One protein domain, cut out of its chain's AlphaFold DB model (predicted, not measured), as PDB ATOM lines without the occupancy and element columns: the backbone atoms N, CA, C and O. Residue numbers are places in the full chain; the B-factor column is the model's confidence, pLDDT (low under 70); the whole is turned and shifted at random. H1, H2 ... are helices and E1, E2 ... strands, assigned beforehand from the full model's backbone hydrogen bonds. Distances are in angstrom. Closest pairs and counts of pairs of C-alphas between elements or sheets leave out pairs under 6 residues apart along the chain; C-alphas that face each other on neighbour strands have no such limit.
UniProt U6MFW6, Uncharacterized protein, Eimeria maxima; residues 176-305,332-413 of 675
ATOM      1  N   SER A 176      56.204 115.303 -28.358       49.00
ATOM      2  CA  SER A 176      56.276 113.838 -28.353       49.00
ATOM      3  C   SER A 176      56.486 113.267 -26.944       49.00
ATOM      4  O   SER A 176      55.809 112.309 -26.581       49.00
ATOM      5  N   SER A 177      57.286 113.914 -26.084       42.00
ATOM      6  CA  SER A 177      57.479 113.496 -24.683       42.00
ATOM      7  C   SER A 177      56.186 113.574 -23.851       42.00
ATOM      8  O   SER A 177      55.928 112.680 -23.044       42.00
ATOM      9  N   LEU A 178      55.327 114.578 -24.089       46.00
ATOM     10  CA  LEU A 178      54.041 114.724 -23.392       46.00
ATOM     11  C   LEU A 178      53.063 113.613 -23.785       46.00
ATOM     12  O   LEU A 178      52.455 112.993 -22.912       46.00
ATOM     13  N   ILE A 179      52.971 113.293 -25.076       50.03
ATOM     14  CA  ILE A 179      52.115 112.202 -25.567       50.03
ATOM     15  C   ILE A 179      52.621 110.844 -25.067       50.03
ATOM     16  O   ILE A 179      51.817 110.020 -24.631       50.03
ATOM     17  N   TYR A 180      53.940 110.638 -25.038       46.91
ATOM     18  CA  TYR A 180      54.562 109.455 -24.437       46.91
ATOM     19  C   TYR A 180      54.239 109.328 -22.940       46.91
ATOM     20  O   TYR A 180      53.817 108.260 -22.496       46.91
ATOM     21  N   SER A 181      54.372 110.410 -22.167       43.34
ATOM     22  CA  SER A 181      54.096 110.394 -20.724       43.34
ATOM     23  C   SER A 181      52.624 110.090 -20.396       43.34
ATOM     24  O   SER A 181      52.360 109.281 -19.507       43.34
ATOM     25  N   TYR A 182      51.672 110.627 -21.172       45.34
ATOM     26  CA  TYR A 182      50.234 110.388 -20.980       45.34
ATOM     27  C   TYR A 182      49.757 109.011 -21.468       45.34
ATOM     28  O   TYR A 182      48.826 108.440 -20.899       45.34
ATOM     29  N   LEU A 183      50.377 108.458 -22.515       47.56
ATOM     30  CA  LEU A 183      49.996 107.155 -23.070       47.56
ATOM     31  C   LEU A 183      50.524 105.958 -22.278       47.56
ATOM     32  O   LEU A 183      49.901 104.892 -22.296       47.56
ATOM     33  N   LEU A 184      51.696 106.092 -21.648       46.09
ATOM     34  CA  LEU A 184      52.489 104.936 -21.216       46.09
ATOM     35  C   LEU A 184      52.611 104.778 -19.695       46.09
ATOM     36  O   LEU A 184      52.915 103.667 -19.250       46.09
ATOM     37  N   SER A 185      52.293 105.805 -18.899       38.91
ATOM     38  CA  SER A 185      52.426 105.748 -17.437       38.91
ATOM     39  C   SER A 185      51.242 106.400 -16.711       38.91
ATOM     40  O   SER A 185      51.195 107.619 -16.606       38.91
ATOM     41  N   PRO A 186      50.305 105.621 -16.131       42.09
ATOM     42  CA  PRO A 186      49.212 106.179 -15.329       42.09
ATOM     43  C   PRO A 186      49.650 106.700 -13.943       42.09
ATOM     44  O   PRO A 186      48.796 107.110 -13.165       42.09
ATOM     45  N   THR A 187      50.944 106.666 -13.594       39.84
ATOM     46  CA  THR A 187      51.422 106.864 -12.210       39.84
ATOM     47  C   THR A 187      52.487 107.946 -12.003       39.84
ATOM     48  O   THR A 187      52.983 108.072 -10.887       39.84
ATOM     49  N   LEU A 188      52.859 108.747 -13.008       37.69
ATOM     50  CA  LEU A 188      53.961 109.710 -12.850       37.69
ATOM     51  C   LEU A 188      53.478 111.150 -12.647       37.69
ATOM     52  O   LEU A 188      52.860 111.760 -13.515       37.69
ATOM     53  N   THR A 189      53.821 111.704 -11.484       40.09
ATOM     54  CA  THR A 189      53.762 113.132 -11.168       40.09
ATOM     55  C   THR A 189      54.725 113.928 -12.063       40.09
ATOM     56  O   THR A 189      55.814 113.472 -12.413       40.09
ATOM     57  N   ALA A 190      54.318 115.148 -12.428       43.28
ATOM     58  CA  ALA A 190      54.855 115.960 -13.529       43.28
ATOM     59  C   ALA A 190      56.366 116.299 -13.495       43.28
ATOM     60  O   ALA A 190      56.885 116.840 -14.467       43.28
ATOM     61  N   ARG A 191      57.099 115.984 -12.420       38.50
ATOM     62  CA  ARG A 191      58.518 116.354 -12.262       38.50
ATOM     63  C   ARG A 191      59.512 115.301 -12.790       38.50
ATOM     64  O   ARG A 191      60.688 115.614 -12.895       38.50
ATOM     65  N   GLY A 192      59.050 114.101 -13.173       43.91
ATOM     66  CA  GLY A 192      59.881 113.006 -13.723       43.91
ATOM     67  C   GLY A 192      59.611 112.634 -15.194       43.91
ATOM     68  O   GLY A 192      60.013 111.566 -15.656       43.91
ATOM     69  N   ALA A 193      58.886 113.465 -15.950       45.94
ATOM     70  CA  ALA A 193      58.365 113.107 -17.279       45.94
ATOM     71  C   ALA A 193      59.443 112.956 -18.376       45.94
ATOM     72  O   ALA A 193      59.265 112.187 -19.320       45.94
ATOM     73  N   GLN A 194      60.574 113.656 -18.251       45.22
ATOM     74  CA  GLN A 194      61.594 113.688 -19.303       45.22
ATOM     75  C   GLN A 194      62.576 112.508 -19.205       45.22
ATOM     76  O   GLN A 194      62.849 111.861 -20.214       45.22
ATOM     77  N   GLU A 195      63.015 112.143 -17.993       48.19
ATOM     78  CA  GLU A 195      63.782 110.906 -17.760       48.19
ATOM     79  C   GLU A 195      62.934 109.650 -18.012       48.19
ATOM     80  O   GLU A 195      63.437 108.658 -18.535       48.19
ATOM     81  N   SER A 196      61.628 109.693 -17.724       53.97
ATOM     82  CA  SER A 196      60.746 108.532 -17.902       53.97
ATOM     83  C   SER A 196      60.353 108.244 -19.352       53.97
ATOM     84  O   SER A 196      60.102 107.086 -19.664       53.97
ATOM     85  N   ALA A 197      60.325 109.228 -20.257       52.72
ATOM     86  CA  ALA A 197      60.041 108.976 -21.675       52.72
ATOM     87  C   ALA A 197      61.221 108.283 -22.376       52.72
ATOM     88  O   ALA A 197      61.024 107.283 -23.068       52.72
ATOM     89  N   ALA A 198      62.448 108.761 -22.132       55.06
ATOM     90  CA  ALA A 198      63.663 108.095 -22.594       55.06
ATOM     91  C   ALA A 198      63.801 106.708 -21.950       55.06
ATOM     92  O   ALA A 198      64.061 105.734 -22.653       55.06
ATOM     93  N   ALA A 199      63.520 106.582 -20.647       59.00
ATOM     94  CA  ALA A 199      63.492 105.289 -19.971       59.00
ATOM     95  C   ALA A 199      62.371 104.373 -20.484       59.00
ATOM     96  O   ALA A 199      62.574 103.171 -20.526       59.00
ATOM     97  N   ALA A 200      61.215 104.888 -20.914       61.00
ATOM     98  CA  ALA A 200      60.127 104.087 -21.479       61.00
ATOM     99  C   ALA A 200      60.439 103.623 -22.905       61.00
ATOM    100  O   ALA A 200      60.163 102.471 -23.234       61.00
ATOM    101  N   ALA A 201      61.036 104.470 -23.746       60.06
ATOM    102  CA  ALA A 201      61.518 104.064 -25.065       60.06
ATOM    103  C   ALA A 201      62.674 103.061 -24.939       60.06
ATOM    104  O   ALA A 201      62.652 102.024 -25.599       60.06
ATOM    105  N   ALA A 202      63.616 103.307 -24.024       63.84
ATOM    106  CA  ALA A 202      64.696 102.383 -23.699       63.84
ATOM    107  C   ALA A 202      64.172 101.084 -23.075       63.84
ATOM    108  O   ALA A 202      64.644 100.024 -23.450       63.84
ATOM    109  N   ALA A 203      63.164 101.127 -22.202       66.06
ATOM    110  CA  ALA A 203      62.529  99.941 -21.630       66.06
ATOM    111  C   ALA A 203      61.704  99.184 -22.670       66.06
ATOM    112  O   ALA A 203      61.645  97.967 -22.616       66.06
ATOM    113  N   THR A 204      61.098  99.867 -23.644       63.69
ATOM    114  CA  THR A 204      60.406  99.212 -24.766       63.69
ATOM    115  C   THR A 204      61.419  98.556 -25.702       63.69
ATOM    116  O   THR A 204      61.202  97.429 -26.134       63.69
ATOM    117  N   ALA A 205      62.549  99.217 -25.975       62.81
ATOM    118  CA  ALA A 205      63.656  98.657 -26.747       62.81
ATOM    119  C   ALA A 205      64.343  97.494 -26.009       62.81
ATOM    120  O   ALA A 205      64.626  96.469 -26.620       62.81
ATOM    121  N   ALA A 206      64.543  97.612 -24.696       65.56
ATOM    122  CA  ALA A 206      65.103  96.572 -23.841       65.56
ATOM    123  C   ALA A 206      64.136  95.395 -23.686       65.56
ATOM    124  O   ALA A 206      64.550  94.258 -23.849       65.56
ATOM    125  N   ALA A 207      62.838  95.639 -23.492       64.44
ATOM    126  CA  ALA A 207      61.822  94.588 -23.457       64.44
ATOM    127  C   ALA A 207      61.668  93.904 -24.827       64.44
ATOM    128  O   ALA A 207      61.469  92.691 -24.896       64.44
ATOM    129  N   ALA A 208      61.824  94.651 -25.929       59.47
ATOM    130  CA  ALA A 208      61.911  94.075 -27.270       59.47
ATOM    131  C   ALA A 208      63.179  93.220 -27.457       59.47
ATOM    132  O   ALA A 208      63.118  92.198 -28.143       59.47
ATOM    133  N   ALA A 209      64.298  93.600 -26.828       62.66
ATOM    134  CA  ALA A 209      65.527  92.808 -26.800       62.66
ATOM    135  C   ALA A 209      65.413  91.564 -25.893       62.66
ATOM    136  O   ALA A 209      65.949  90.514 -26.231       62.66
ATOM    137  N   GLU A 210      64.660  91.644 -24.792       66.75
ATOM    138  CA  GLU A 210      64.377  90.538 -23.861       66.75
ATOM    139  C   GLU A 210      63.226  89.620 -24.320       66.75
ATOM    140  O   GLU A 210      62.847  88.679 -23.622       66.75
ATOM    141  N   GLY A 211      62.651  89.860 -25.502       60.22
ATOM    142  CA  GLY A 211      61.603  89.015 -26.080       60.22
ATOM    143  C   GLY A 211      60.196  89.230 -25.504       60.22
ATOM    144  O   GLY A 211      59.243  88.582 -25.944       60.22
ATOM    145  N   GLN A 212      60.020  90.151 -24.552       68.81
ATOM    146  CA  GLN A 212      58.707  90.586 -24.074       68.81
ATOM    147  C   GLN A 212      58.277  91.849 -24.814       68.81
ATOM    148  O   GLN A 212      58.339  92.965 -24.303       68.81
ATOM    149  N   ILE A 213      57.776  91.677 -26.035       68.12
ATOM    150  CA  ILE A 213      57.189  92.800 -26.761       68.12
ATOM    151  C   ILE A 213      55.956  93.303 -26.009       68.12
ATOM    152  O   ILE A 213      54.889  92.678 -26.001       68.12
ATOM    153  N   THR A 214      56.076  94.489 -25.417       73.88
ATOM    154  CA  THR A 214      54.917  95.209 -24.912       73.88
ATOM    155  C   THR A 214      54.012  95.525 -26.098       73.88
ATOM    156  O   THR A 214      54.432  96.213 -27.023       73.88
ATOM    157  N   ARG A 215      52.747  95.090 -26.071       82.56
ATOM    158  CA  ARG A 215      51.727  95.410 -27.101       82.56
ATOM    159  C   ARG A 215      51.357  96.904 -27.174       82.56
ATOM    160  O   ARG A 215      50.339  97.278 -27.758       82.56
ATOM    161  N   ARG A 216      52.134  97.759 -26.509       85.06
ATOM    162  CA  ARG A 216      51.914  99.195 -26.407       85.06
ATOM    163  C   ARG A 216      52.424  99.859 -27.684       85.06
ATOM    164  O   ARG A 216      53.536  99.549 -28.105       85.06
ATOM    165  N   PRO A 217      51.632 100.739 -28.312       87.50
ATOM    166  CA  PRO A 217      52.116 101.512 -29.441       87.50
ATOM    167  C   PRO A 217      53.291 102.417 -29.050       87.50
ATOM    168  O   PRO A 217      53.293 102.966 -27.949       87.50
ATOM    169  N   PHE A 218      54.250 102.594 -29.954       87.25
ATOM    170  CA  PHE A 218      55.396 103.490 -29.779       87.25
ATOM    171  C   PHE A 218      55.820 104.106 -31.117       87.25
ATOM    172  O   PHE A 218      55.481 103.600 -32.186       87.25
ATOM    173  N   SER A 219      56.526 105.229 -31.060       89.94
ATOM    174  CA  SER A 219      56.992 105.986 -32.224       89.94
ATOM    175  C   SER A 219      58.401 105.565 -32.629       89.94
ATOM    176  O   SER A 219      59.273 105.365 -31.781       89.94
ATOM    177  N   CYS A 220      58.631 105.474 -33.933       92.44
ATOM    178  CA  CYS A 220      59.885 105.007 -34.511       92.44
ATOM    179  C   CYS A 220      60.301 105.847 -35.711       92.44
ATOM    180  O   CYS A 220      59.496 106.054 -36.610       92.44
ATOM    181  N   PHE A 221      61.565 106.250 -35.785       92.75
ATOM    182  CA  PHE A 221      62.147 106.886 -36.963       92.75
ATOM    183  C   PHE A 221      62.666 105.837 -37.946       92.75
ATOM    184  O   PHE A 221      63.539 105.037 -37.605       92.75
ATOM    185  N   VAL A 222      62.135 105.813 -39.167       94.44
ATOM    186  CA  VAL A 222      62.492 104.805 -40.176       94.44
ATOM    187  C   VAL A 222      63.761 105.214 -40.916       94.44
ATOM    188  O   VAL A 222      63.796 106.221 -41.624       94.44
ATOM    189  N   ILE A 223      64.799 104.390 -40.782       94.19
ATOM    190  CA  ILE A 223      66.153 104.686 -41.276       94.19
ATOM    191  C   ILE A 223      66.503 103.939 -42.562       94.19
ATOM    192  O   ILE A 223      67.336 104.406 -43.343       94.19
ATOM    193  N   LYS A 224      65.882 102.777 -42.785       94.62
ATOM    194  CA  LYS A 224      66.189 101.898 -43.913       94.62
ATOM    195  C   LYS A 224      64.979 101.061 -44.290       94.62
ATOM    196  O   LYS A 224      64.294 100.533 -43.422       94.62
ATOM    197  N   ILE A 225      64.750 100.901 -45.584       95.50
ATOM    198  CA  ILE A 225      63.795  99.950 -46.145       95.50
ATOM    199  C   ILE A 225      64.575  98.726 -46.614       95.50
ATOM    200  O   ILE A 225      65.523  98.859 -47.388       95.50
ATOM    201  N   LEU A 226      64.199  97.551 -46.112       93.69
ATOM    202  CA  LEU A 226      64.815  96.284 -46.504       93.69
ATOM    203  C   LEU A 226      64.102  95.704 -47.722       93.69
ATOM    204  O   LEU A 226      64.751  95.384 -48.706       93.69
ATOM    205  N   ASP A 227      62.774  95.642 -47.671       94.06
ATOM    206  CA  ASP A 227      61.921  95.060 -48.707       94.06
ATOM    207  C   ASP A 227      60.571  95.789 -48.757       94.06
ATOM    208  O   ASP A 227      60.340  96.745 -48.019       94.06
ATOM    209  N   GLY A 228      59.648  95.344 -49.614       94.56
ATOM    210  CA  GLY A 228      58.320  95.952 -49.738       94.56
ATOM    211  C   GLY A 228      57.407  95.812 -48.508       94.56
ATOM    212  O   GLY A 228      56.357  96.449 -48.470       94.56
ATOM    213  N   ASP A 229      57.758  94.994 -47.512       96.62
ATOM    214  CA  ASP A 229      57.005  94.828 -46.258       96.62
ATOM    215  C   ASP A 229      57.874  94.953 -44.997       96.62
ATOM    216  O   ASP A 229      57.351  94.842 -43.890       96.62
ATOM    217  N   THR A 230      59.182  95.182 -45.142       96.56
ATOM    218  CA  THR A 230      60.138  95.115 -44.033       96.56
ATOM    219  C   THR A 230      61.045  96.341 -44.030       96.56
ATOM    220  O   THR A 230      61.612  96.727 -45.054       96.56
ATOM    221  N   PHE A 231      61.209  96.959 -42.864       96.75
ATOM    222  CA  PHE A 231      62.031  98.152 -42.676       96.75
ATOM    223  C   PHE A 231      62.762  98.121 -41.334       96.75
ATOM    224  O   PHE A 231      62.393  97.388 -40.421       96.75
ATOM    225  N   MET A 232      63.812  98.928 -41.216       95.62
ATOM    226  CA  MET A 232      64.520  99.173 -39.967       95.62
ATOM    227  C   MET A 232      64.207 100.571 -39.453       95.62
ATOM    228  O   MET A 232      64.174 101.547 -40.214       95.62
ATOM    229  N   CYS A 233      64.023 100.677 -38.147       95.06
ATOM    230  CA  CYS A 233      63.730 101.936 -37.486       95.06
ATOM    231  C   CYS A 233      64.404 102.039 -36.119       95.06
ATOM    232  O   CYS A 233      64.780 101.034 -35.524       95.06
ATOM    233  N   ILE A 234      64.523 103.260 -35.612       93.12
ATOM    234  CA  ILE A 234      65.031 103.560 -34.273       93.12
ATOM    235  C   ILE A 234      63.842 104.048 -33.437       93.12
ATOM    236  O   ILE A 234      63.157 104.970 -33.884       93.12
ATOM    237  N   PRO A 235      63.549 103.453 -32.269       91.69
ATOM    238  CA  PRO A 235      62.562 104.000 -31.342       91.69
ATOM    239  C   PRO A 235      62.920 105.432 -30.962       91.69
ATOM    240  O   PRO A 235      64.073 105.709 -30.645       91.69
ATOM    241  N   VAL A 236      61.937 106.326 -30.994       88.12
ATOM    242  CA  VAL A 236      62.135 107.744 -30.680       88.12
ATOM    243  C   VAL A 236      61.253 108.136 -29.509       88.12
ATOM    244  O   VAL A 236      60.030 107.972 -29.579       88.12
ATOM    245  N   ALA A 237      61.865 108.681 -28.461       83.31
ATOM    246  CA  ALA A 237      61.170 109.251 -27.308       83.31
ATOM    247  C   ALA A 237      60.865 110.744 -27.495       83.31
ATOM    248  O   ALA A 237      59.872 111.251 -26.965       83.31
ATOM    249  N   ALA A 238      61.720 111.455 -28.237       81.31
ATOM    250  CA  ALA A 238      61.654 112.904 -28.384       81.31
ATOM    251  C   ALA A 238      62.062 113.381 -29.783       81.31
ATOM    252  O   ALA A 238      62.942 112.817 -30.425       81.31
ATOM    253  N   ASP A 239      61.478 114.496 -30.226       79.19
ATOM    254  CA  ASP A 239      61.742 115.067 -31.555       79.19
ATOM    255  C   ASP A 239      63.219 115.423 -31.761       79.19
ATOM    256  O   ASP A 239      63.728 115.350 -32.876       79.19
ATOM    257  N   THR A 240      63.929 115.786 -30.689       81.25
ATOM    258  CA  THR A 240      65.366 116.089 -30.720       81.25
ATOM    259  C   THR A 240      66.195 114.925 -31.257       81.25
ATOM    260  O   THR A 240      67.151 115.167 -31.989       81.25
ATOM    261  N   GLU A 241      65.807 113.680 -30.973       83.81
ATOM    262  CA  GLU A 241      66.486 112.472 -31.461       83.81
ATOM    263  C   GLU A 241      66.328 112.317 -32.981       83.81
ATOM    264  O   GLU A 241      67.254 111.884 -33.664       83.81
ATOM    265  N   VAL A 242      65.199 112.758 -33.548       84.88
ATOM    266  CA  VAL A 242      64.963 112.736 -35.002       84.88
ATOM    267  C   VAL A 242      65.955 113.646 -35.724       84.88
ATOM    268  O   VAL A 242      66.537 113.259 -36.737       84.88
ATOM    269  N   TYR A 243      66.191 114.849 -35.188       84.25
ATOM    270  CA  TYR A 243      67.105 115.822 -35.794       84.25
ATOM    271  C   TYR A 243      68.575 115.383 -35.743       84.25
ATOM    272  O   TYR A 243      69.359 115.832 -36.576       84.25
ATOM    273  N   VAL A 244      68.953 114.484 -34.827       84.69
ATOM    274  CA  VAL A 244      70.299 113.876 -34.812       84.69
ATOM    275  C   VAL A 244      70.511 112.989 -36.041       84.69
ATOM    276  O   VAL A 244      71.621 112.901 -36.565       84.69
ATOM    277  N   HIS A 245      69.446 112.352 -36.531       82.94
ATOM    278  CA  HIS A 245      69.510 111.395 -37.632       82.94
ATOM    279  C   HIS A 245      69.174 111.990 -39.004       82.94
ATOM    280  O   HIS A 245      69.369 111.313 -40.016       82.94
ATOM    281  N   LEU A 246      68.674 113.228 -39.064       86.81
ATOM    282  CA  LEU A 246      68.151 113.814 -40.294       86.81
ATOM    283  C   LEU A 246      68.694 115.226 -40.550       86.81
ATOM    284  O   LEU A 246      68.350 116.185 -39.861       86.81
ATOM    285  N   ASN A 247      69.506 115.369 -41.600       87.25
ATOM    286  CA  ASN A 247      70.022 116.667 -42.039       87.25
ATOM    287  C   ASN A 247      68.903 117.500 -42.700       87.25
ATOM    288  O   ASN A 247      68.078 116.964 -43.441       87.25
ATOM    289  N   LYS A 248      68.917 118.828 -42.522       86.06
ATOM    290  CA  LYS A 248      67.991 119.787 -43.160       86.06
ATOM    291  C   LYS A 248      67.875 119.600 -44.676       86.06
ATOM    292  O   LYS A 248      66.781 119.678 -45.223       86.06
ATOM    293  N   GLN A 249      68.981 119.308 -45.360       87.94
ATOM    294  CA  GLN A 249      68.949 119.037 -46.804       87.94
ATOM    295  C   GLN A 249      68.155 117.769 -47.141       87.94
ATOM    296  O   GLN A 249      67.427 117.739 -48.128       87.94
ATOM    297  N   GLN A 250      68.265 116.726 -46.315       87.62
ATOM    298  CA  GLN A 250      67.491 115.503 -46.507       87.62
ATOM    299  C   GLN A 250      66.014 115.745 -46.202       87.62
ATOM    300  O   GLN A 250      65.182 115.236 -46.939       87.62
ATOM    301  N   GLN A 251      65.692 116.554 -45.182       86.88
ATOM    302  CA  GLN A 251      64.308 116.928 -44.860       86.88
ATOM    303  C   GLN A 251      63.588 117.523 -46.071       86.88
ATOM    304  O   GLN A 251      62.479 117.112 -46.389       86.88
ATOM    305  N   GLN A 252      64.254 118.422 -46.797       87.50
ATOM    306  CA  GLN A 252      63.698 119.058 -47.996       87.50
ATOM    307  C   GLN A 252      63.519 118.096 -49.181       87.50
ATOM    308  O   GLN A 252      62.730 118.373 -50.079       87.50
ATOM    309  N   GLN A 253      64.239 116.971 -49.200       88.75
ATOM    310  CA  GLN A 253      64.121 115.947 -50.243       88.75
ATOM    311  C   GLN A 253      63.022 114.917 -49.952       88.75
ATOM    312  O   GLN A 253      62.697 114.112 -50.827       88.75
ATOM    313  N   ILE A 254      62.461 114.901 -48.738       88.19
ATOM    314  CA  ILE A 254      61.397 113.962 -48.379       88.19
ATOM    315  C   ILE A 254      60.115 114.409 -49.075       88.19
ATOM    316  O   ILE A 254      59.592 115.492 -48.820       88.19
ATOM    317  N   MET A 255      59.582 113.547 -49.943       89.25
ATOM    318  CA  MET A 255      58.266 113.766 -50.537       89.25
ATOM    319  C   MET A 255      57.221 113.932 -49.417       89.25
ATOM    320  O   MET A 255      57.275 113.174 -48.451       89.25
ATOM    321  N   PRO A 256      56.251 114.856 -49.508       88.44
ATOM    322  CA  PRO A 256      55.193 114.972 -48.504       88.44
ATOM    323  C   PRO A 256      54.355 113.692 -48.382       88.44
ATOM    324  O   PRO A 256      54.039 113.055 -49.390       88.44
ATOM    325  N   ALA A 257      53.923 113.328 -47.169       86.56
ATOM    326  CA  ALA A 257      53.184 112.082 -46.935       86.56
ATOM    327  C   ALA A 257      51.876 111.987 -47.733       86.56
ATOM    328  O   ALA A 257      51.572 110.942 -48.305       86.56
ATOM    329  N   ALA A 258      51.139 113.092 -47.849       87.06
ATOM    330  CA  ALA A 258      49.920 113.144 -48.653       87.06
ATOM    331  C   ALA A 258      50.190 112.873 -50.145       87.06
ATOM    332  O   ALA A 258      49.434 112.139 -50.786       87.06
ATOM    333  N   ALA A 259      51.284 113.418 -50.690       90.31
ATOM    334  CA  ALA A 259      51.711 113.147 -52.061       90.31
ATOM    335  C   ALA A 259      52.139 111.683 -52.212       90.31
ATOM    336  O   ALA A 259      51.683 110.994 -53.127       90.31
ATOM    337  N   ALA A 260      52.914 111.178 -51.247       92.25
ATOM    338  CA  ALA A 260      53.332 109.788 -51.210       92.25
ATOM    339  C   ALA A 260      52.133 108.849 -51.251       92.25
ATOM    340  O   ALA A 260      52.137 107.974 -52.103       92.25
ATOM    341  N   ILE A 261      51.094 109.057 -50.426       92.06
ATOM    342  CA  ILE A 261      49.858 108.246 -50.345       92.06
ATOM    343  C   ILE A 261      49.053 108.271 -51.652       92.06
ATOM    344  O   ILE A 261      48.488 107.246 -52.042       92.06
ATOM    345  N   ARG A 262      49.030 109.406 -52.353       92.81
ATOM    346  CA  ARG A 262      48.302 109.567 -53.622       92.81
ATOM    347  C   ARG A 262      49.076 109.082 -54.845       92.81
ATOM    348  O   ARG A 262      48.484 108.953 -55.908       92.81
ATOM    349  N   THR A 263      50.375 108.815 -54.704       94.50
ATOM    350  CA  THR A 263      51.204 108.360 -55.821       94.50
ATOM    351  C   THR A 263      50.720 106.986 -56.297       94.50
ATOM    352  O   THR A 263      50.694 106.047 -55.490       94.50
ATOM    353  N   PRO A 264      50.325 106.852 -57.572       94.31
ATOM    354  CA  PRO A 264      49.759 105.618 -58.087       94.31
ATOM    355  C   PRO A 264      50.864 104.579 -58.349       94.31
ATOM    356  O   PRO A 264      52.055 104.906 -58.393       94.31
ATOM    357  N   SER A 265      50.487 103.304 -58.459       92.81
ATOM    358  CA  SER A 265      51.447 102.188 -58.497       92.81
ATOM    359  C   SER A 265      52.377 102.247 -59.719       92.81
ATOM    360  O   SER A 265      53.562 101.924 -59.625       92.81
ATOM    361  N   GLU A 266      51.868 102.758 -60.839       90.50
ATOM    362  CA  GLU A 266      52.520 102.840 -62.145       90.50
ATOM    363  C   GLU A 266      53.784 103.701 -62.093       90.50
ATOM    364  O   GLU A 266      54.779 103.378 -62.744       90.50
ATOM    365  N   VAL A 267      53.791 104.749 -61.260       92.69
ATOM    366  CA  VAL A 267      54.960 105.623 -61.068       92.69
ATOM    367  C   VAL A 267      56.154 104.825 -60.544       92.69
ATOM    368  O   VAL A 267      57.281 105.036 -60.987       92.69
ATOM    369  N   TYR A 268      55.920 103.865 -59.648       91.62
ATOM    370  CA  TYR A 268      56.976 103.018 -59.091       91.62
ATOM    371  C   TYR A 268      57.408 101.916 -60.061       91.62
ATOM    372  O   TYR A 268      58.590 101.589 -60.136       91.62
ATOM    373  N   VAL A 269      56.465 101.369 -60.834       88.00
ATOM    374  CA  VAL A 269      56.732 100.333 -61.849       88.00
ATOM    375  C   VAL A 269      57.588 100.876 -62.998       88.00
ATOM    376  O   VAL A 269      58.442 100.154 -63.530       88.00
ATOM    377  N   HIS A 270      57.354 102.134 -63.375       86.81
ATOM    378  CA  HIS A 270      58.007 102.822 -64.491       86.81
ATOM    379  C   HIS A 270      59.073 103.827 -64.059       86.81
ATOM    380  O   HIS A 270      59.585 104.564 -64.903       86.81
ATOM    381  N   ARG A 271      59.422 103.869 -62.767       85.75
ATOM    382  CA  ARG A 271      60.527 104.700 -62.281       85.75
ATOM    383  C   ARG A 271      61.768 104.361 -63.100       85.75
ATOM    384  O   ARG A 271      61.944 103.196 -63.440       85.75
ATOM    385  N   SER A 272      62.582 105.372 -63.410       82.44
ATOM    386  CA  SER A 272      63.826 105.273 -64.192       82.44
ATOM    387  C   SER A 272      65.083 105.564 -63.369       82.44
ATOM    388  O   SER A 272      66.163 105.764 -63.918       82.44
ATOM    389  N   THR A 273      64.954 105.605 -62.050       85.00
ATOM    390  CA  THR A 273      66.046 105.885 -61.119       85.00
ATOM    391  C   THR A 273      65.936 104.943 -59.932       85.00
ATOM    392  O   THR A 273      64.826 104.741 -59.431       85.00
ATOM    393  N   ALA A 274      67.066 104.454 -59.427       84.69
ATOM    394  CA  ALA A 274      67.085 103.649 -58.211       84.69
ATOM    395  C   ALA A 274      66.461 104.404 -57.026       84.69
ATOM    396  O   ALA A 274      66.832 105.555 -56.783       84.69
ATOM    397  N   PRO A 275      65.499 103.800 -56.301       90.19
ATOM    398  CA  PRO A 275      64.939 104.406 -55.113       90.19
ATOM    399  C   PRO A 275      66.021 104.486 -54.047       90.19
ATOM    400  O   PRO A 275      66.836 103.579 -53.874       90.19
ATOM    401  N   LYS A 276      65.998 105.579 -53.294       91.31
ATOM    402  CA  LYS A 276      66.788 105.699 -52.079       91.31
ATOM    403  C   LYS A 276      66.094 104.871 -51.000       91.31
ATOM    404  O   LYS A 276      64.971 105.185 -50.630       91.31
ATOM    405  N   LEU A 277      66.747 103.809 -50.534       91.81
ATOM    406  CA  LEU A 277      66.204 102.902 -49.513       91.81
ATOM    407  C   LEU A 277      66.813 103.139 -48.125       91.81
ATOM    408  O   LEU A 277      66.418 102.492 -47.164       91.81
ATOM    409  N   GLU A 278      67.758 104.070 -48.004       92.69
ATOM    410  CA  GLU A 278      68.483 104.357 -46.765       92.69
ATOM    411  C   GLU A 278      68.679 105.861 -46.566       92.69
ATOM    412  O   GLU A 278      68.879 106.623 -47.520       92.69
ATOM    413  N   VAL A 279      68.673 106.295 -45.308       87.94
ATOM    414  CA  VAL A 279      69.012 107.668 -44.926       87.94
ATOM    415  C   VAL A 279      70.540 107.790 -44.799       87.94
ATOM    416  O   VAL A 279      71.127 107.464 -43.772       87.94
ATOM    417  N   SER A 280      71.224 108.226 -45.863       82.25
ATOM    418  CA  SER A 280      72.689 108.419 -45.865       82.25
ATOM    419  C   SER A 280      73.105 109.780 -45.292       82.25
ATOM    420  O   SER A 280      72.569 110.777 -45.779       82.25
ATOM    421  N   PRO A 281      74.100 109.895 -44.394       71.88
ATOM    422  CA  PRO A 281      74.988 108.860 -43.872       71.88
ATOM    423  C   PRO A 281      74.646 108.534 -42.411       71.88
ATOM    424  O   PRO A 281      75.221 109.120 -41.496       71.88
ATOM    425  N   LEU A 282      73.722 107.603 -42.156       68.31
ATOM    426  CA  LEU A 282      73.665 107.032 -40.812       68.31
ATOM    427  C   LEU A 282      74.892 106.145 -40.597       68.31
ATOM    428  O   LEU A 282      75.178 105.259 -41.404       68.31
ATOM    429  N   VAL A 283      75.600 106.403 -39.495       61.53
ATOM    430  CA  VAL A 283      76.668 105.544 -38.977       61.53
ATOM    431  C   VAL A 283      76.122 104.122 -38.945       61.53
ATOM    432  O   VAL A 283      75.111 103.848 -38.297       61.53
ATOM    433  N   SER A 284      76.736 103.252 -39.741       57.66
ATOM    434  CA  SER A 284      76.300 101.880 -39.960       57.66
ATOM    435  C   SER A 284      76.016 101.196 -38.622       57.66
ATOM    436  O   SER A 284      76.929 101.063 -37.812       57.66
ATOM    437  N   SER A 285      74.774 100.745 -38.419       64.25
ATOM    438  CA  SER A 285      74.323  99.993 -37.240       64.25
ATOM    439  C   SER A 285      74.346 100.788 -35.925       64.25
ATOM    440  O   SER A 285      75.204 100.581 -35.066       64.25
ATOM    441  N   SER A 286      73.329 101.625 -35.696       76.94
ATOM    442  CA  SER A 286      72.987 101.999 -34.321       76.94
ATOM    443  C   SER A 286      72.578 100.727 -33.558       76.94
ATOM    444  O   SER A 286      71.688 100.026 -34.045       76.94
ATOM    445  N   PRO A 287      73.140 100.433 -32.370       82.69
ATOM    446  CA  PRO A 287      72.821  99.215 -31.613       82.69
ATOM    447  C   PRO A 287      71.333  99.093 -31.237       82.69
ATOM    448  O   PRO A 287      70.863  98.007 -30.926       82.69
ATOM    449  N   ASN A 288      70.581 100.193 -31.328       87.69
ATOM    450  CA  ASN A 288      69.174 100.281 -30.946       87.69
ATOM    451  C   ASN A 288      68.206 100.216 -32.143       87.69
ATOM    452  O   ASN A 288      67.049 100.617 -32.020       87.69
ATOM    453  N   SER A 289      68.658  99.774 -33.321       92.94
ATOM    454  CA  SER A 289      67.759  99.623 -34.470       92.94
ATOM    455  C   SER A 289      66.886  98.377 -34.332       92.94
ATOM    456  O   SER A 289      67.393  97.289 -34.068       92.94
ATOM    457  N   LEU A 290      65.592  98.524 -34.598       94.38
ATOM    458  CA  LEU A 290      64.621  97.438 -34.666       94.38
ATOM    459  C   LEU A 290      64.292  97.121 -36.122       94.38
ATOM    460  O   LEU A 290      64.041  98.030 -36.916       94.38
ATOM    461  N   THR A 291      64.224  95.834 -36.454       95.88
ATOM    462  CA  THR A 291      63.666  95.372 -37.729       95.88
ATOM    463  C   THR A 291      62.177  95.117 -37.552       95.88
ATOM    464  O   THR A 291      61.760  94.370 -36.664       95.88
ATOM    465  N   VAL A 292      61.375  95.742 -38.405       96.25
ATOM    466  CA  VAL A 292      59.919  95.713 -38.350       96.25
ATOM    467  C   VAL A 292      59.369  95.165 -39.654       96.25
ATOM    468  O   VAL A 292      59.742  95.618 -40.736       96.25
ATOM    469  N   ARG A 293      58.441  94.218 -39.540       96.56
ATOM    470  CA  ARG A 293      57.672  93.669 -40.654       96.56
ATOM    471  C   ARG A 293      56.218  94.117 -40.562       96.56
ATOM    472  O   ARG A 293      55.589  94.022 -39.504       96.56
ATOM    473  N   LEU A 294      55.675  94.595 -41.676       96.81
ATOM    474  CA  LEU A 294      54.290  95.033 -41.776       96.81
ATOM    475  C   LEU A 294      53.332  93.856 -41.604       96.81
ATOM    476  O   LEU A 294      53.438  92.818 -42.254       96.81
ATOM    477  N   TYR A 295      52.357  94.032 -40.720       94.69
ATOM    478  CA  TYR A 295      51.383  92.991 -40.430       94.69
ATOM    479  C   TYR A 295      50.417  92.731 -41.595       94.69
ATOM    480  O   TYR A 295      50.027  93.637 -42.340       94.69
ATOM    481  N   GLY A 296      49.948  91.484 -41.679       94.00
ATOM    482  CA  GLY A 296      48.826  91.078 -42.527       94.00
ATOM    483  C   GLY A 296      49.090  91.119 -44.033       94.00
ATOM    484  O   GLY A 296      48.218  90.702 -44.796       94.00
ATOM    485  N   ILE A 297      50.264  91.571 -44.465       96.25
ATOM    486  CA  ILE A 297      50.644  91.683 -45.870       96.25
ATOM    487  C   ILE A 297      51.942  90.937 -46.143       96.25
ATOM    488  O   ILE A 297      52.697  90.611 -45.234       96.25
ATOM    489  N   ASP A 298      52.157  90.646 -47.413       95.38
ATOM    490  CA  ASP A 298      53.349  90.011 -47.936       95.38
ATOM    491  C   ASP A 298      53.679  90.721 -49.247       95.38
ATOM    492  O   ASP A 298      52.856  90.755 -50.175       95.38
ATOM    493  N   ALA A 299      54.832  91.378 -49.279       94.62
ATOM    494  CA  ALA A 299      55.285  92.126 -50.440       94.62
ATOM    495  C   ALA A 299      56.359  91.339 -51.200       94.62
ATOM    496  O   ALA A 299      57.024  90.485 -50.611       94.62
ATOM    497  N   PRO A 300      56.545  91.609 -52.501       91.75
ATOM    498  CA  PRO A 300      57.615  90.977 -53.248       91.75
ATOM    499  C   PRO A 300      58.984  91.382 -52.678       91.75
ATOM    500  O   PRO A 300      59.252  92.559 -52.438       91.75
ATOM    501  N   GLU A 301      59.841  90.390 -52.451       89.56
ATOM    502  CA  GLU A 301      61.185  90.584 -51.901       89.56
ATOM    503  C   GLU A 301      62.112  91.215 -52.946       89.56
ATOM    504  O   GLU A 301      62.162  90.788 -54.112       89.56
ATOM    505  N   THR A 302      62.884  92.209 -52.516       88.06
ATOM    506  CA  THR A 302      64.008  92.711 -53.294       88.06
ATOM    507  C   THR A 302      65.178  91.755 -53.120       88.06
ATOM    508  O   THR A 302      65.414  91.200 -52.049       88.06
ATOM    509  N   ARG A 303      65.964  91.538 -54.174       81.50
ATOM    510  CA  ARG A 303      67.238  90.835 -54.005       81.50
ATOM    511  C   ARG A 303      68.238  91.814 -53.396       81.50
ATOM    512  O   ARG A 303      69.052  92.399 -54.107       81.50
ATOM    513  N   MET A 304      68.149  92.026 -52.088       60.50
ATOM    514  CA  MET A 304      69.129  92.821 -51.360       60.50
ATOM    515  C   MET A 304      70.465  92.075 -51.372       60.50
ATOM    516  O   MET A 304      70.626  91.027 -50.751       60.50
ATOM    517  N   HIS A 305      71.411  92.661 -52.103       54.91
ATOM    518  CA  HIS A 305      72.815  92.284 -52.272       54.91
ATOM    519  C   HIS A 305      73.129  91.286 -53.403       54.91
ATOM    520  O   HIS A 305      73.001  90.069 -53.238       54.91
ATOM    521  N   TYR A 332      66.740 102.198 -66.110       48.44
ATOM    522  CA  TYR A 332      66.134 101.571 -64.961       48.44
ATOM    523  C   TYR A 332      64.653 101.344 -65.304       48.44
ATOM    524  O   TYR A 332      63.930 102.255 -65.699       48.44
ATOM    525  N   GLY A 333      64.234 100.088 -65.267       55.34
ATOM    526  CA  GLY A 333      62.873  99.663 -65.547       55.34
ATOM    527  C   GLY A 333      62.636  98.364 -64.803       55.34
ATOM    528  O   GLY A 333      63.492  97.479 -64.832       55.34
ATOM    529  N   SER A 334      61.506  98.256 -64.104       53.62
ATOM    530  CA  SER A 334      61.179  97.148 -63.182       53.62
ATOM    531  C   SER A 334      61.563  95.751 -63.697       53.62
ATOM    532  O   SER A 334      62.115  94.944 -62.954       53.62
ATOM    533  N   LYS A 335      61.401  95.486 -65.001       54.69
ATOM    534  CA  LYS A 335      61.766  94.206 -65.642       54.69
ATOM    535  C   LYS A 335      63.252  93.820 -65.543       54.69
ATOM    536  O   LYS A 335      63.552  92.632 -65.560       54.69
ATOM    537  N   GLN A 336      64.169  94.785 -65.479       53.62
ATOM    538  CA  GLN A 336      65.621  94.550 -65.423       53.62
ATOM    539  C   GLN A 336      66.185  94.620 -63.999       53.62
ATOM    540  O   GLN A 336      67.318  94.220 -63.762       53.62
ATOM    541  N   LEU A 337      65.409  95.119 -63.041       57.81
ATOM    542  CA  LEU A 337      65.897  95.377 -61.687       57.81
ATOM    543  C   LEU A 337      65.531  94.262 -60.720       57.81
ATOM    544  O   LEU A 337      66.296  93.959 -59.811       57.81
ATOM    545  N   ASP A 338      64.430  93.563 -60.983       66.81
ATOM    546  CA  ASP A 338      64.085  92.344 -60.256       66.81
ATOM    547  C   ASP A 338      64.872  91.121 -60.782       66.81
ATOM    548  O   ASP A 338      64.455  89.975 -60.591       66.81
ATOM    549  N   ILE A 339      66.023  91.317 -61.452       66.19
ATOM    550  CA  ILE A 339      66.887  90.216 -61.907       66.19
ATOM    551  C   ILE A 339      67.407  89.448 -60.680       66.19
ATOM    552  O   ILE A 339      68.354  89.817 -59.989       66.19
ATOM    553  N   GLY A 340      66.726  88.335 -60.408       72.06
ATOM    554  CA  GLY A 340      66.943  87.475 -59.248       72.06
ATOM    555  C   GLY A 340      66.109  87.836 -58.012       72.06
ATOM    556  O   GLY A 340      66.157  87.080 -57.048       72.06
ATOM    557  N   GLY A 341      65.346  88.931 -58.040       83.56
ATOM    558  CA  GLY A 341      64.316  89.252 -57.047       83.56
ATOM    559  C   GLY A 341      62.941  88.700 -57.435       83.56
ATOM    560  O   GLY A 341      62.796  87.965 -58.425       83.56
ATOM    561  N   GLN A 342      61.924  89.048 -56.648       88.19
ATOM    562  CA  GLN A 342      60.525  88.882 -57.044       88.19
ATOM    563  C   GLN A 342      60.093  90.114 -57.861       88.19
ATOM    564  O   GLN A 342      60.538  91.220 -57.560       88.19
ATOM    565  N   PRO A 343      59.255  89.972 -58.903       88.06
ATOM    566  CA  PRO A 343      58.842  91.106 -59.710       88.06
ATOM    567  C   PRO A 343      58.045  92.100 -58.876       88.06
ATOM    568  O   PRO A 343      57.229  91.714 -58.034       88.06
ATOM    569  N   LEU A 344      58.269  93.377 -59.168       90.88
ATOM    570  CA  LEU A 344      57.809  94.527 -58.401       90.88
ATOM    571  C   LEU A 344      58.399  94.625 -56.995       90.88
ATOM    572  O   LEU A 344      57.943  95.480 -56.241       90.88
ATOM    573  N   GLY A 345      59.412  93.831 -56.633       91.88
ATOM    574  CA  GLY A 345      60.044  93.941 -55.318       91.88
ATOM    575  C   GLY A 345      60.612  95.333 -55.106       91.88
ATOM    576  O   GLY A 345      60.335  95.988 -54.102       91.88
ATOM    577  N   ILE A 346      61.319  95.849 -56.111       91.50
ATOM    578  CA  ILE A 346      61.917  97.181 -56.009       91.50
ATOM    579  C   ILE A 346      60.861  98.287 -56.099       91.50
ATOM    580  O   ILE A 346      60.986  99.301 -55.416       91.50
ATOM    581  N   ALA A 347      59.790  98.086 -56.872       92.69
ATOM    582  CA  ALA A 347      58.668  99.025 -56.914       92.69
ATOM    583  C   ALA A 347      57.938  99.093 -55.559       92.69
ATOM    584  O   ALA A 347      57.607 100.183 -55.092       92.69
ATOM    585  N   ALA A 348      57.735  97.949 -54.899       95.19
ATOM    586  CA  ALA A 348      57.140  97.871 -53.571       95.19
ATOM    587  C   ALA A 348      58.045  98.518 -52.511       95.19
ATOM    588  O   ALA A 348      57.567  99.337 -51.727       95.19
ATOM    589  N   ALA A 349      59.351  98.233 -52.528       95.00
ATOM    590  CA  ALA A 349      60.316  98.872 -51.632       95.00
ATOM    591  C   ALA A 349      60.409 100.391 -51.867       95.00
ATOM    592  O   ALA A 349      60.463 101.156 -50.907       95.00
ATOM    593  N   ALA A 350      60.361 100.847 -53.123       94.56
ATOM    594  CA  ALA A 350      60.324 102.268 -53.465       94.56
ATOM    595  C   ALA A 350      59.063 102.956 -52.926       94.56
ATOM    596  O   ALA A 350      59.154 104.027 -52.333       94.56
ATOM    597  N   ALA A 351      57.896 102.332 -53.097       95.94
ATOM    598  CA  ALA A 351      56.644 102.851 -52.558       95.94
ATOM    599  C   ALA A 351      56.658 102.901 -51.030       95.94
ATOM    600  O   ALA A 351      56.187 103.876 -50.446       95.94
ATOM    601  N   LEU A 352      57.231 101.884 -50.383       96.62
ATOM    602  CA  LEU A 352      57.383 101.869 -48.934       96.62
ATOM    603  C   LEU A 352      58.375 102.939 -48.453       96.62
ATOM    604  O   LEU A 352      58.116 103.593 -47.445       96.62
ATOM    605  N   ALA A 353      59.464 103.172 -49.188       95.25
ATOM    606  CA  ALA A 353      60.428 104.231 -48.893       95.25
ATOM    607  C   ALA A 353      59.789 105.616 -48.982       95.25
ATOM    608  O   ALA A 353      59.893 106.399 -48.043       95.25
ATOM    609  N   ASP A 354      59.036 105.883 -50.042       94.75
ATOM    610  CA  ASP A 354      58.320 107.145 -50.213       94.75
ATOM    611  C   ASP A 354      57.242 107.361 -49.123       94.75
ATOM    612  O   ASP A 354      56.901 108.500 -48.784       94.75
ATOM    613  N   LEU A 355      56.714 106.277 -48.537       94.38
ATOM    614  CA  LEU A 355      55.761 106.313 -47.423       94.38
ATOM    615  C   LEU A 355      56.420 106.468 -46.045       94.38
ATOM    616  O   LEU A 355      55.837 107.138 -45.191       94.38
ATOM    617  N   LEU A 356      57.576 105.853 -45.802       94.75
ATOM    618  CA  LEU A 356      58.123 105.719 -44.447       94.75
ATOM    619  C   LEU A 356      59.529 106.277 -44.258       94.75
ATOM    620  O   LEU A 356      59.825 106.744 -43.163       94.75
ATOM    621  N   LEU A 357      60.399 106.218 -45.265       94.00
ATOM    622  CA  LEU A 357      61.815 106.534 -45.094       94.00
ATOM    623  C   LEU A 357      61.999 107.972 -44.596       94.00
ATOM    624  O   LEU A 357      61.390 108.904 -45.121       94.00
ATOM    625  N   ALA A 358      62.861 108.134 -43.590       92.88
ATOM    626  CA  ALA A 358      63.114 109.405 -42.918       92.88
ATOM    627  C   ALA A 358      61.870 110.040 -42.267       92.88
ATOM    628  O   ALA A 358      61.827 111.252 -42.051       92.88
ATOM    629  N   ARG A 359      60.857 109.235 -41.926       92.06
ATOM    630  CA  ARG A 359      59.693 109.678 -41.156       92.06
ATOM    631  C   ARG A 359      59.607 108.960 -39.823       92.06
ATOM    632  O   ARG A 359      60.062 107.825 -39.678       92.06
ATOM    633  N   VAL A 360      58.989 109.634 -38.857       90.94
ATOM    634  CA  VAL A 360      58.545 108.985 -37.631       90.94
ATOM    635  C   VAL A 360      57.197 108.316 -37.915       90.94
ATOM    636  O   VAL A 360      56.304 108.905 -38.527       90.94
ATOM    637  N   VAL A 361      57.062 107.051 -37.526       92.00
ATOM    638  CA  VAL A 361      55.867 106.211 -37.705       92.00
ATOM    639  C   VAL A 361      55.387 105.707 -36.345       92.00
ATOM    640  O   VAL A 361      56.205 105.350 -35.495       92.00
ATOM    641  N   LEU A 362      54.069 105.634 -36.140       90.94
ATOM    642  CA  LEU A 362      53.495 105.002 -34.955       90.94
ATOM    643  C   LEU A 362      53.382 103.501 -35.212       90.94
ATOM    644  O   LEU A 362      52.611 103.060 -36.072       90.94
ATOM    645  N   LEU A 363      54.142 102.716 -34.457       93.38
ATOM    646  CA  LEU A 363      54.118 101.264 -34.508       93.38
ATOM    647  C   LEU A 363      53.199 100.714 -33.431       93.38
ATOM    648  O   LEU A 363      53.364 101.011 -32.253       93.38
ATOM    649  N   GLN A 364      52.257  99.864 -33.827       93.25
ATOM    650  CA  GLN A 364      51.494  99.020 -32.917       93.25
ATOM    651  C   GLN A 364      52.031  97.585 -33.025       93.25
ATOM    652  O   GLN A 364      51.642  96.869 -33.957       93.25
ATOM    653  N   PRO A 365      52.928  97.161 -32.121       94.00
ATOM    654  CA  PRO A 365      53.490  95.820 -32.157       94.00
ATOM    655  C   PRO A 365      52.415  94.765 -31.868       94.00
ATOM    656  O   PRO A 365      51.591  94.927 -30.963       94.00
ATOM    657  N   LEU A 366      52.426  93.681 -32.646       92.44
ATOM    658  CA  LEU A 366      51.498  92.555 -32.500       92.44
ATOM    659  C   LEU A 366      52.227  91.312 -31.986       92.44
ATOM    660  O   LEU A 366      51.807  90.713 -30.995       92.44
ATOM    661  N   GLN A 367      53.337  90.962 -32.640       93.50
ATOM    662  CA  GLN A 367      54.085  89.733 -32.394       93.50
ATOM    663  C   GLN A 367      55.584  89.941 -32.661       93.50
ATOM    664  O   GLN A 367      55.952  90.788 -33.469       93.50
ATOM    665  N   GLN A 368      56.445  89.150 -32.016       94.12
ATOM    666  CA  GLN A 368      57.837  88.959 -32.436       94.12
ATOM    667  C   GLN A 368      57.959  87.639 -33.185       94.12
ATOM    668  O   GLN A 368      57.424  86.621 -32.734       94.12
ATOM    669  N   ASP A 369      58.639  87.641 -34.324       91.69
ATOM    670  CA  ASP A 369      58.983  86.390 -34.984       91.69
ATOM    671  C   ASP A 369      60.188  85.706 -34.308       91.69
ATOM    672  O   ASP A 369      60.847  86.245 -33.418       91.69
ATOM    673  N   LYS A 370      60.495  84.487 -34.754       91.25
ATOM    674  CA  LYS A 370      61.628  83.688 -34.256       91.25
ATOM    675  C   LYS A 370      63.010  84.300 -34.537       91.25
ATOM    676  O   LYS A 370      64.003  83.783 -34.039       91.25
ATOM    677  N   HIS A 371      63.082  85.328 -35.379       91.19
ATOM    678  CA  HIS A 371      64.312  86.021 -35.757       91.19
ATOM    679  C   HIS A 371      64.473  87.353 -35.015       91.19
ATOM    680  O   HIS A 371      65.407  88.096 -35.299       91.19
ATOM    681  N   GLY A 372      63.576  87.658 -34.072       92.12
ATOM    682  CA  GLY A 372      63.573  88.923 -33.348       92.12
ATOM    683  C   GLY A 372      62.913  90.070 -34.117       92.12
ATOM    684  O   GLY A 372      62.850  91.179 -33.587       92.12
ATOM    685  N   THR A 373      62.385  89.828 -35.321       94.38
ATOM    686  CA  THR A 373      61.674  90.833 -36.117       94.38
ATOM    687  C   THR A 373      60.335  91.150 -35.473       94.38
ATOM    688  O   THR A 373      59.541  90.256 -35.161       94.38
ATOM    689  N   VAL A 374      60.047  92.436 -35.318       95.19
ATOM    690  CA  VAL A 374      58.773  92.902 -34.773       95.19
ATOM    691  C   VAL A 374      57.730  92.926 -35.888       95.19
ATOM    692  O   VAL A 374      57.843  93.692 -36.840       95.19
ATOM    693  N   VAL A 375      56.677  92.124 -35.771       95.38
ATOM    694  CA  VAL A 375      55.498  92.202 -36.641       95.38
ATOM    695  C   VAL A 375      54.555  93.255 -36.071       95.38
ATOM    696  O   VAL A 375      54.002  93.084 -34.978       95.38
ATOM    697  N   ALA A 376      54.365  94.357 -36.795       95.81
ATOM    698  CA  ALA A 376      53.621  95.514 -36.303       95.81
ATOM    699  C   ALA A 376      52.707  96.136 -37.359       95.81
ATOM    700  O   ALA A 376      52.887  95.983 -38.571       95.81
ATOM    701  N   ARG A 377      51.724  96.900 -36.876       94.94
ATOM    702  CA  ARG A 377      50.998  97.868 -37.701       94.94
ATOM    703  C   ARG A 377      51.785  99.166 -37.732       94.94
ATOM    704  O   ARG A 377      52.110  99.681 -36.669       94.94
ATOM    705  N   ALA A 378      52.044  99.697 -38.921       94.81
ATOM    706  CA  ALA A 378      52.617 101.025 -39.087       94.81
ATOM    707  C   ALA A 378      51.509 101.995 -39.504       94.81
ATOM    708  O   ALA A 378      50.803 101.751 -40.488       94.81
ATOM    709  N   LEU A 379      51.333 103.069 -38.738       92.56
ATOM    710  CA  LEU A 379      50.311 104.084 -38.980       92.56
ATOM    711  C   LEU A 379      50.970 105.422 -39.350       92.56
ATOM    712  O   LEU A 379      51.904 105.864 -38.684       92.56
ATOM    713  N   LEU A 380      50.456 106.060 -40.401       88.25
ATOM    714  CA  LEU A 380      50.833 107.387 -40.901       88.25
ATOM    715  C   LEU A 380      49.728 108.399 -40.572       88.25
ATOM    716  O   LEU A 380      48.580 108.036 -40.765       88.25
ATOM    717  N   PRO A 381      49.987 109.652 -40.180       65.81
ATOM    718  CA  PRO A 381      51.292 110.278 -40.054       65.81
ATOM    719  C   PRO A 381      51.779 110.191 -38.604       65.81
ATOM    720  O   PRO A 381      50.986 110.137 -37.676       65.81
ATOM    721  N   THR A 382      53.079 110.238 -38.383       55.72
ATOM    722  CA  THR A 382      53.605 110.778 -37.122       55.72
ATOM    723  C   THR A 382      54.731 111.707 -37.514       55.72
ATOM    724  O   THR A 382      55.875 111.446 -37.224       55.72
ATOM    725  N   VAL A 383      54.407 112.743 -38.285       57.66
ATOM    726  CA  VAL A 383      55.142 114.009 -38.342       57.66
ATOM    727  C   VAL A 383      56.672 113.892 -38.377       57.66
ATOM    728  O   VAL A 383      57.348 113.802 -37.357       57.66
ATOM    729  N   SER A 384      57.246 113.969 -39.573       54.12
ATOM    730  CA  SER A 384      58.710 114.025 -39.721       54.12
ATOM    731  C   SER A 384      59.301 115.348 -39.207       54.12
ATOM    732  O   SER A 384      60.400 115.359 -38.661       54.12
ATOM    733  N   SER A 385      58.572 116.454 -39.372       62.50
ATOM    734  CA  SER A 385      58.882 117.789 -38.857       62.50
ATOM    735  C   SER A 385      57.744 118.746 -39.245       62.50
ATOM    736  O   SER A 385      57.072 118.548 -40.261       62.50
ATOM    737  N   ARG A 386      57.572 119.842 -38.496       69.00
ATOM    738  CA  ARG A 386      56.791 121.011 -38.952       69.00
ATOM    739  C   ARG A 386      57.255 121.496 -40.333       69.00
ATOM    740  O   ARG A 386      56.448 122.020 -41.096       69.00
ATOM    741  N   ASP A 387      58.531 121.294 -40.643       71.00
ATOM    742  CA  ASP A 387      59.177 121.752 -41.870       71.00
ATOM    743  C   ASP A 387      58.880 120.853 -43.085       71.00
ATOM    744  O   ASP A 387      58.983 121.317 -44.216       71.00
ATOM    745  N   THR A 388      58.502 119.583 -42.882       69.25
ATOM    746  CA  THR A 388      58.272 118.619 -43.979       69.25
ATOM    747  C   THR A 388      56.800 118.484 -44.359       69.25
ATOM    748  O   THR A 388      56.477 118.359 -45.539       69.25
ATOM    749  N   GLU A 389      55.897 118.508 -43.378       70.31
ATOM    750  CA  GLU A 389      54.450 118.342 -43.602       70.31
ATOM    751  C   GLU A 389      53.668 119.653 -43.435       70.31
ATOM    752  O   GLU A 389      52.520 119.754 -43.863       70.31
ATOM    753  N   GLY A 390      54.296 120.685 -42.868       71.38
ATOM    754  CA  GLY A 390      53.655 121.951 -42.544       71.38
ATOM    755  C   GLY A 390      53.024 121.955 -41.148       71.38
ATOM    756  O   GLY A 390      52.522 120.953 -40.642       71.38
ATOM    757  N   ALA A 391      53.016 123.135 -40.524       68.31
ATOM    758  CA  ALA A 391      52.447 123.362 -39.194       68.31
ATOM    759  C   ALA A 391      50.983 122.912 -39.002       68.31
ATOM    760  O   ALA A 391      50.715 122.309 -37.966       68.31
ATOM    761  N   PRO A 392      50.039 123.164 -39.936       66.81
ATOM    762  CA  PRO A 392      48.631 122.845 -39.694       66.81
ATOM    763  C   PRO A 392      48.366 121.335 -39.666       66.81
ATOM    764  O   PRO A 392      47.673 120.851 -38.777       66.81
ATOM    765  N   LEU A 393      48.986 120.565 -40.571       65.62
ATOM    766  CA  LEU A 393      48.850 119.104 -40.570       65.62
ATOM    767  C   LEU A 393      49.437 118.489 -39.297       65.62
ATOM    768  O   LEU A 393      48.894 117.513 -38.781       65.62
ATOM    769  N   TYR A 394      50.507 119.091 -38.766       66.31
ATOM    770  CA  TYR A 394      51.087 118.677 -37.495       66.31
ATOM    771  C   TYR A 394      50.125 118.872 -36.321       66.31
ATOM    772  O   TYR A 394      49.898 117.943 -35.546       66.31
ATOM    773  N   THR A 395      49.548 120.065 -36.185       66.12
ATOM    774  CA  THR A 395      48.637 120.380 -35.077       66.12
ATOM    775  C   THR A 395      47.355 119.564 -35.143       66.12
ATOM    776  O   THR A 395      46.933 119.005 -34.129       66.12
ATOM    777  N   ASP A 396      46.776 119.429 -36.334       67.06
ATOM    778  CA  ASP A 396      45.550 118.662 -36.535       67.06
ATOM    779  C   ASP A 396      45.780 117.173 -36.236       67.06
ATOM    780  O   ASP A 396      44.940 116.514 -35.620       67.06
ATOM    781  N   TYR A 397      46.951 116.643 -36.608       67.81
ATOM    782  CA  TYR A 397      47.345 115.282 -36.265       67.81
ATOM    783  C   TYR A 397      47.388 115.063 -34.748       67.81
ATOM    784  O   TYR A 397      46.788 114.108 -34.244       67.81
ATOM    785  N   LEU A 398      48.083 115.942 -34.021       66.12
ATOM    786  CA  LEU A 398      48.198 115.841 -32.566       66.12
ATOM    787  C   LEU A 398      46.823 115.909 -31.905       66.12
ATOM    788  O   LEU A 398      46.540 115.128 -30.999       66.12
ATOM    789  N   TYR A 399      45.950 116.786 -32.397       68.94
ATOM    790  CA  TYR A 399      44.581 116.899 -31.915       68.94
ATOM    791  C   TYR A 399      43.793 115.593 -32.102       68.94
ATOM    792  O   TYR A 399      43.219 115.075 -31.141       68.94
ATOM    793  N   VAL A 400      43.825 114.996 -33.299       67.50
ATOM    794  CA  VAL A 400      43.151 113.713 -33.584       67.50
ATOM    795  C   VAL A 400      43.732 112.573 -32.745       67.50
ATOM    796  O   VAL A 400      42.989 111.719 -32.246       67.50
ATOM    797  N   LEU A 401      45.055 112.543 -32.573       67.94
ATOM    798  CA  LEU A 401      45.720 111.546 -31.746       67.94
ATOM    799  C   LEU A 401      45.258 111.669 -30.288       67.94
ATOM    800  O   LEU A 401      44.810 110.677 -29.717       67.94
ATOM    801  N   LEU A 402      45.285 112.875 -29.718       69.31
ATOM    802  CA  LEU A 402      44.823 113.146 -28.354       69.31
ATOM    803  C   LEU A 402      43.348 112.773 -28.162       69.31
ATOM    804  O   LEU A 402      43.022 112.110 -27.180       69.31
ATOM    805  N   GLN A 403      42.472 113.097 -29.117       72.62
ATOM    806  CA  GLN A 403      41.064 112.681 -29.075       72.62
ATOM    807  C   GLN A 403      40.905 111.157 -29.069       72.62
ATOM    808  O   GLN A 403      40.114 110.611 -28.297       72.62
ATOM    809  N   ARG A 404      41.667 110.437 -29.903       66.12
ATOM    810  CA  ARG A 404      41.637 108.966 -29.908       66.12
ATOM    811  C   ARG A 404      42.139 108.380 -28.601       66.12
ATOM    812  O   ARG A 404      41.578 107.393 -28.132       66.12
ATOM    813  N   ILE A 405      43.186 108.963 -28.033       65.44
ATOM    814  CA  ILE A 405      43.747 108.541 -26.751       65.44
ATOM    815  C   ILE A 405      42.725 108.748 -25.638       65.44
ATOM    816  O   ILE A 405      42.465 107.813 -24.882       65.44
ATOM    817  N   ALA A 406      42.102 109.927 -25.590       69.00
ATOM    818  CA  ALA A 406      41.030 110.231 -24.653       69.00
ATOM    819  C   ALA A 406      39.879 109.223 -24.795       69.00
ATOM    820  O   ALA A 406      39.495 108.597 -23.813       69.00
ATOM    821  N   GLY A 407      39.431 108.939 -26.024       71.44
ATOM    822  CA  GLY A 407      38.375 107.953 -26.274       71.44
ATOM    823  C   GLY A 407      38.756 106.509 -25.910       71.44
ATOM    824  O   GLY A 407      37.910 105.735 -25.456       71.44
ATOM    825  N   LEU A 408      40.024 106.113 -26.076       66.81
ATOM    826  CA  LEU A 408      40.516 104.810 -25.608       66.81
ATOM    827  C   LEU A 408      40.561 104.740 -24.079       66.81
ATOM    828  O   LEU A 408      40.257 103.688 -23.513       66.81
ATOM    829  N   HIS A 409      40.924 105.840 -23.420       66.62
ATOM    830  CA  HIS A 409      40.928 105.931 -21.967       66.62
ATOM    831  C   HIS A 409      39.501 105.872 -21.414       66.62
ATOM    832  O   HIS A 409      39.225 105.047 -20.545       66.62
ATOM    833  N   GLU A 410      38.568 106.633 -21.988       71.31
ATOM    834  CA  GLU A 410      37.150 106.602 -21.622       71.31
ATOM    835  C   GLU A 410      36.544 105.211 -21.783       71.31
ATOM    836  O   GLU A 410      35.897 104.727 -20.864       71.31
ATOM    837  N   ARG A 411      36.812 104.501 -22.887       67.56
ATOM    838  CA  ARG A 411      36.331 103.114 -23.055       67.56
ATOM    839  C   ARG A 411      36.909 102.141 -22.032       67.56
ATOM    840  O   ARG A 411      36.310 101.095 -21.783       67.56
ATOM    841  N   ARG A 412      38.090 102.440 -21.490       68.12
ATOM    842  CA  ARG A 412      38.754 101.602 -20.489       68.12
ATOM    843  C   ARG A 412      38.243 101.894 -19.079       68.12
ATOM    844  O   ARG A 412      38.055 100.952 -18.317       68.12
ATOM    845  N   VAL A 413      38.030 103.166 -18.749       75.38
ATOM    846  CA  VAL A 413      37.492 103.611 -17.452       75.38
ATOM    847  C   VAL A 413      35.984 103.351 -17.367       75.38
ATOM    848  O   VAL A 413      35.474 102.941 -16.327       75.38
TER     849      VAL A 413
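Overview. This is residues 176 to 305 and 332 to 413 of the 675 residues of an uncharacterized protein of Eimeria maxima (UniProt U6MFW6). A small closed barrel of five strands, E1 to E5, makes the core, with H2, H3 and H8 packed on its outside. Toward one end of the longest axis H5, H6 and H7 gather round H8; toward the other lie H1 and H2, while the long helix H10, off the barrel, runs nearly parallel to H1. The printed part has 212 residues with ten named helices and five named strands, in the order H1 H2 E1 E2 H3 H4 H5 H6 E3 H7 H8 E4 E5 H9 H10. Round the ring run E1, E2, E3, E5, E4 and back to E1, a mixed sheet, and the class is mixed, helices and strands. The whole is compact, with a radius of gyration of the C-alphas of 17.7 A and spans of 58 by 41 by 36 A.

Along the chain. Begin at C-alpha 218, at (55.396, 103.490, -29.779), where E1, residues 218 to 225, starts its 18.7 A run; it bends by 58 degrees at residue 221. The other strands are E2, residues 230 to 235, E3, residues 290 to 294, E4, residues 360 to 368, and E5, residues 374 to 380. E4 is 20.7 A long and bends by 64 degrees at residue 365. Before the barrel come H1, residues 176 to 184, and H2, residues 193 to 209, 23.5 A long. After E2 look for H3, residues 239 to 245, H4, residues 248 to 253, H5, residues 257 to 262, and H6, residues 265 to 269. Past the cut are H7, residues 334 to 337, and H8, residues 345 to 356, which starts at (60.044, 93.941, -55.318) and is 16.1 A long. H9 is residues 386 to 389; H10, residues 391 to 413, runs 33.0 A to C-alpha 413 at (37.492, 103.611, -17.452).

Arrangement. Look first at the hairpin E1 and E2, antiparallel, where N 221 and O 234 are 2.8 A apart. E2 and E3 are antiparallel, with N 231 and O 292 at 2.9 A. E3 and E5 are parallel, with N 293 and O 374 at 2.8 A. The hairpin E4 and E5 is antiparallel, with N 364 and O 377 at 2.9 A. E4 and E1 close the ring, antiparallel, with N 361 and O 220 at 2.8 A. H8 is on the barrel, outside it, over E2 at a height over the sheet of 8.6 A; its closest C-alphas to E1 are those of Ala 353 and Ile 225, 6.1 A. H3 is on it too, over E1, at a height of 9.7 A. H2 is on it at a height of 10.5 A, and H1 only just, with 5 pairs of C-alphas within 10 A. H8 is the hub: with residues 351 to 355 alone it touches H5, closest at Ala 260 and Leu 355, 5.7 A between C-alphas. With residues 347 to 351 alone it touches H6, the C-alphas of Tyr 268 and Ala 347 being closest at 4.9 A. With residues 346 to 347 alone it only just touches H7, with 3 pairs within 8 A, the closest C-alphas those of Ser 334 and Ala 347, 7.0 A. H2, with residues 193 to 200 alone, touches H1, closest at the C-alphas of Ser 177 and Ala 197, 6.0 A. H4 only just touches H9, with 3 pairs within 8 A, closest at the C-alphas of Gln 251 and Thr 388, 6.3 A. H10 is close to H1 but not clearly touching, at a shallow tilt of 12 degrees, the same way. Every O i to N i+4 pair is within hydrogen-bond range in H1, H4, H5, H6, H8 and H10, against 12 of 13 in H2 and 2 of 3 in H3; H7 and H9 are too short for such a pair.

Size, cuts and confidence. The two C-alphas farthest apart, those of Thr 189 and Gln 336, are 58.6 A apart. Residues 306 to 331 are not printed, and C-alphas 305 and 332 stand 17.1 A apart across the cut. Of the links printed whole, H6 to E3, residues 270 to 289, is the long one. The mean pLDDT of the printed part is 77.8; 78 residues are under 70, among them residues 176 to 213, 332 to 339 and 391 to 402.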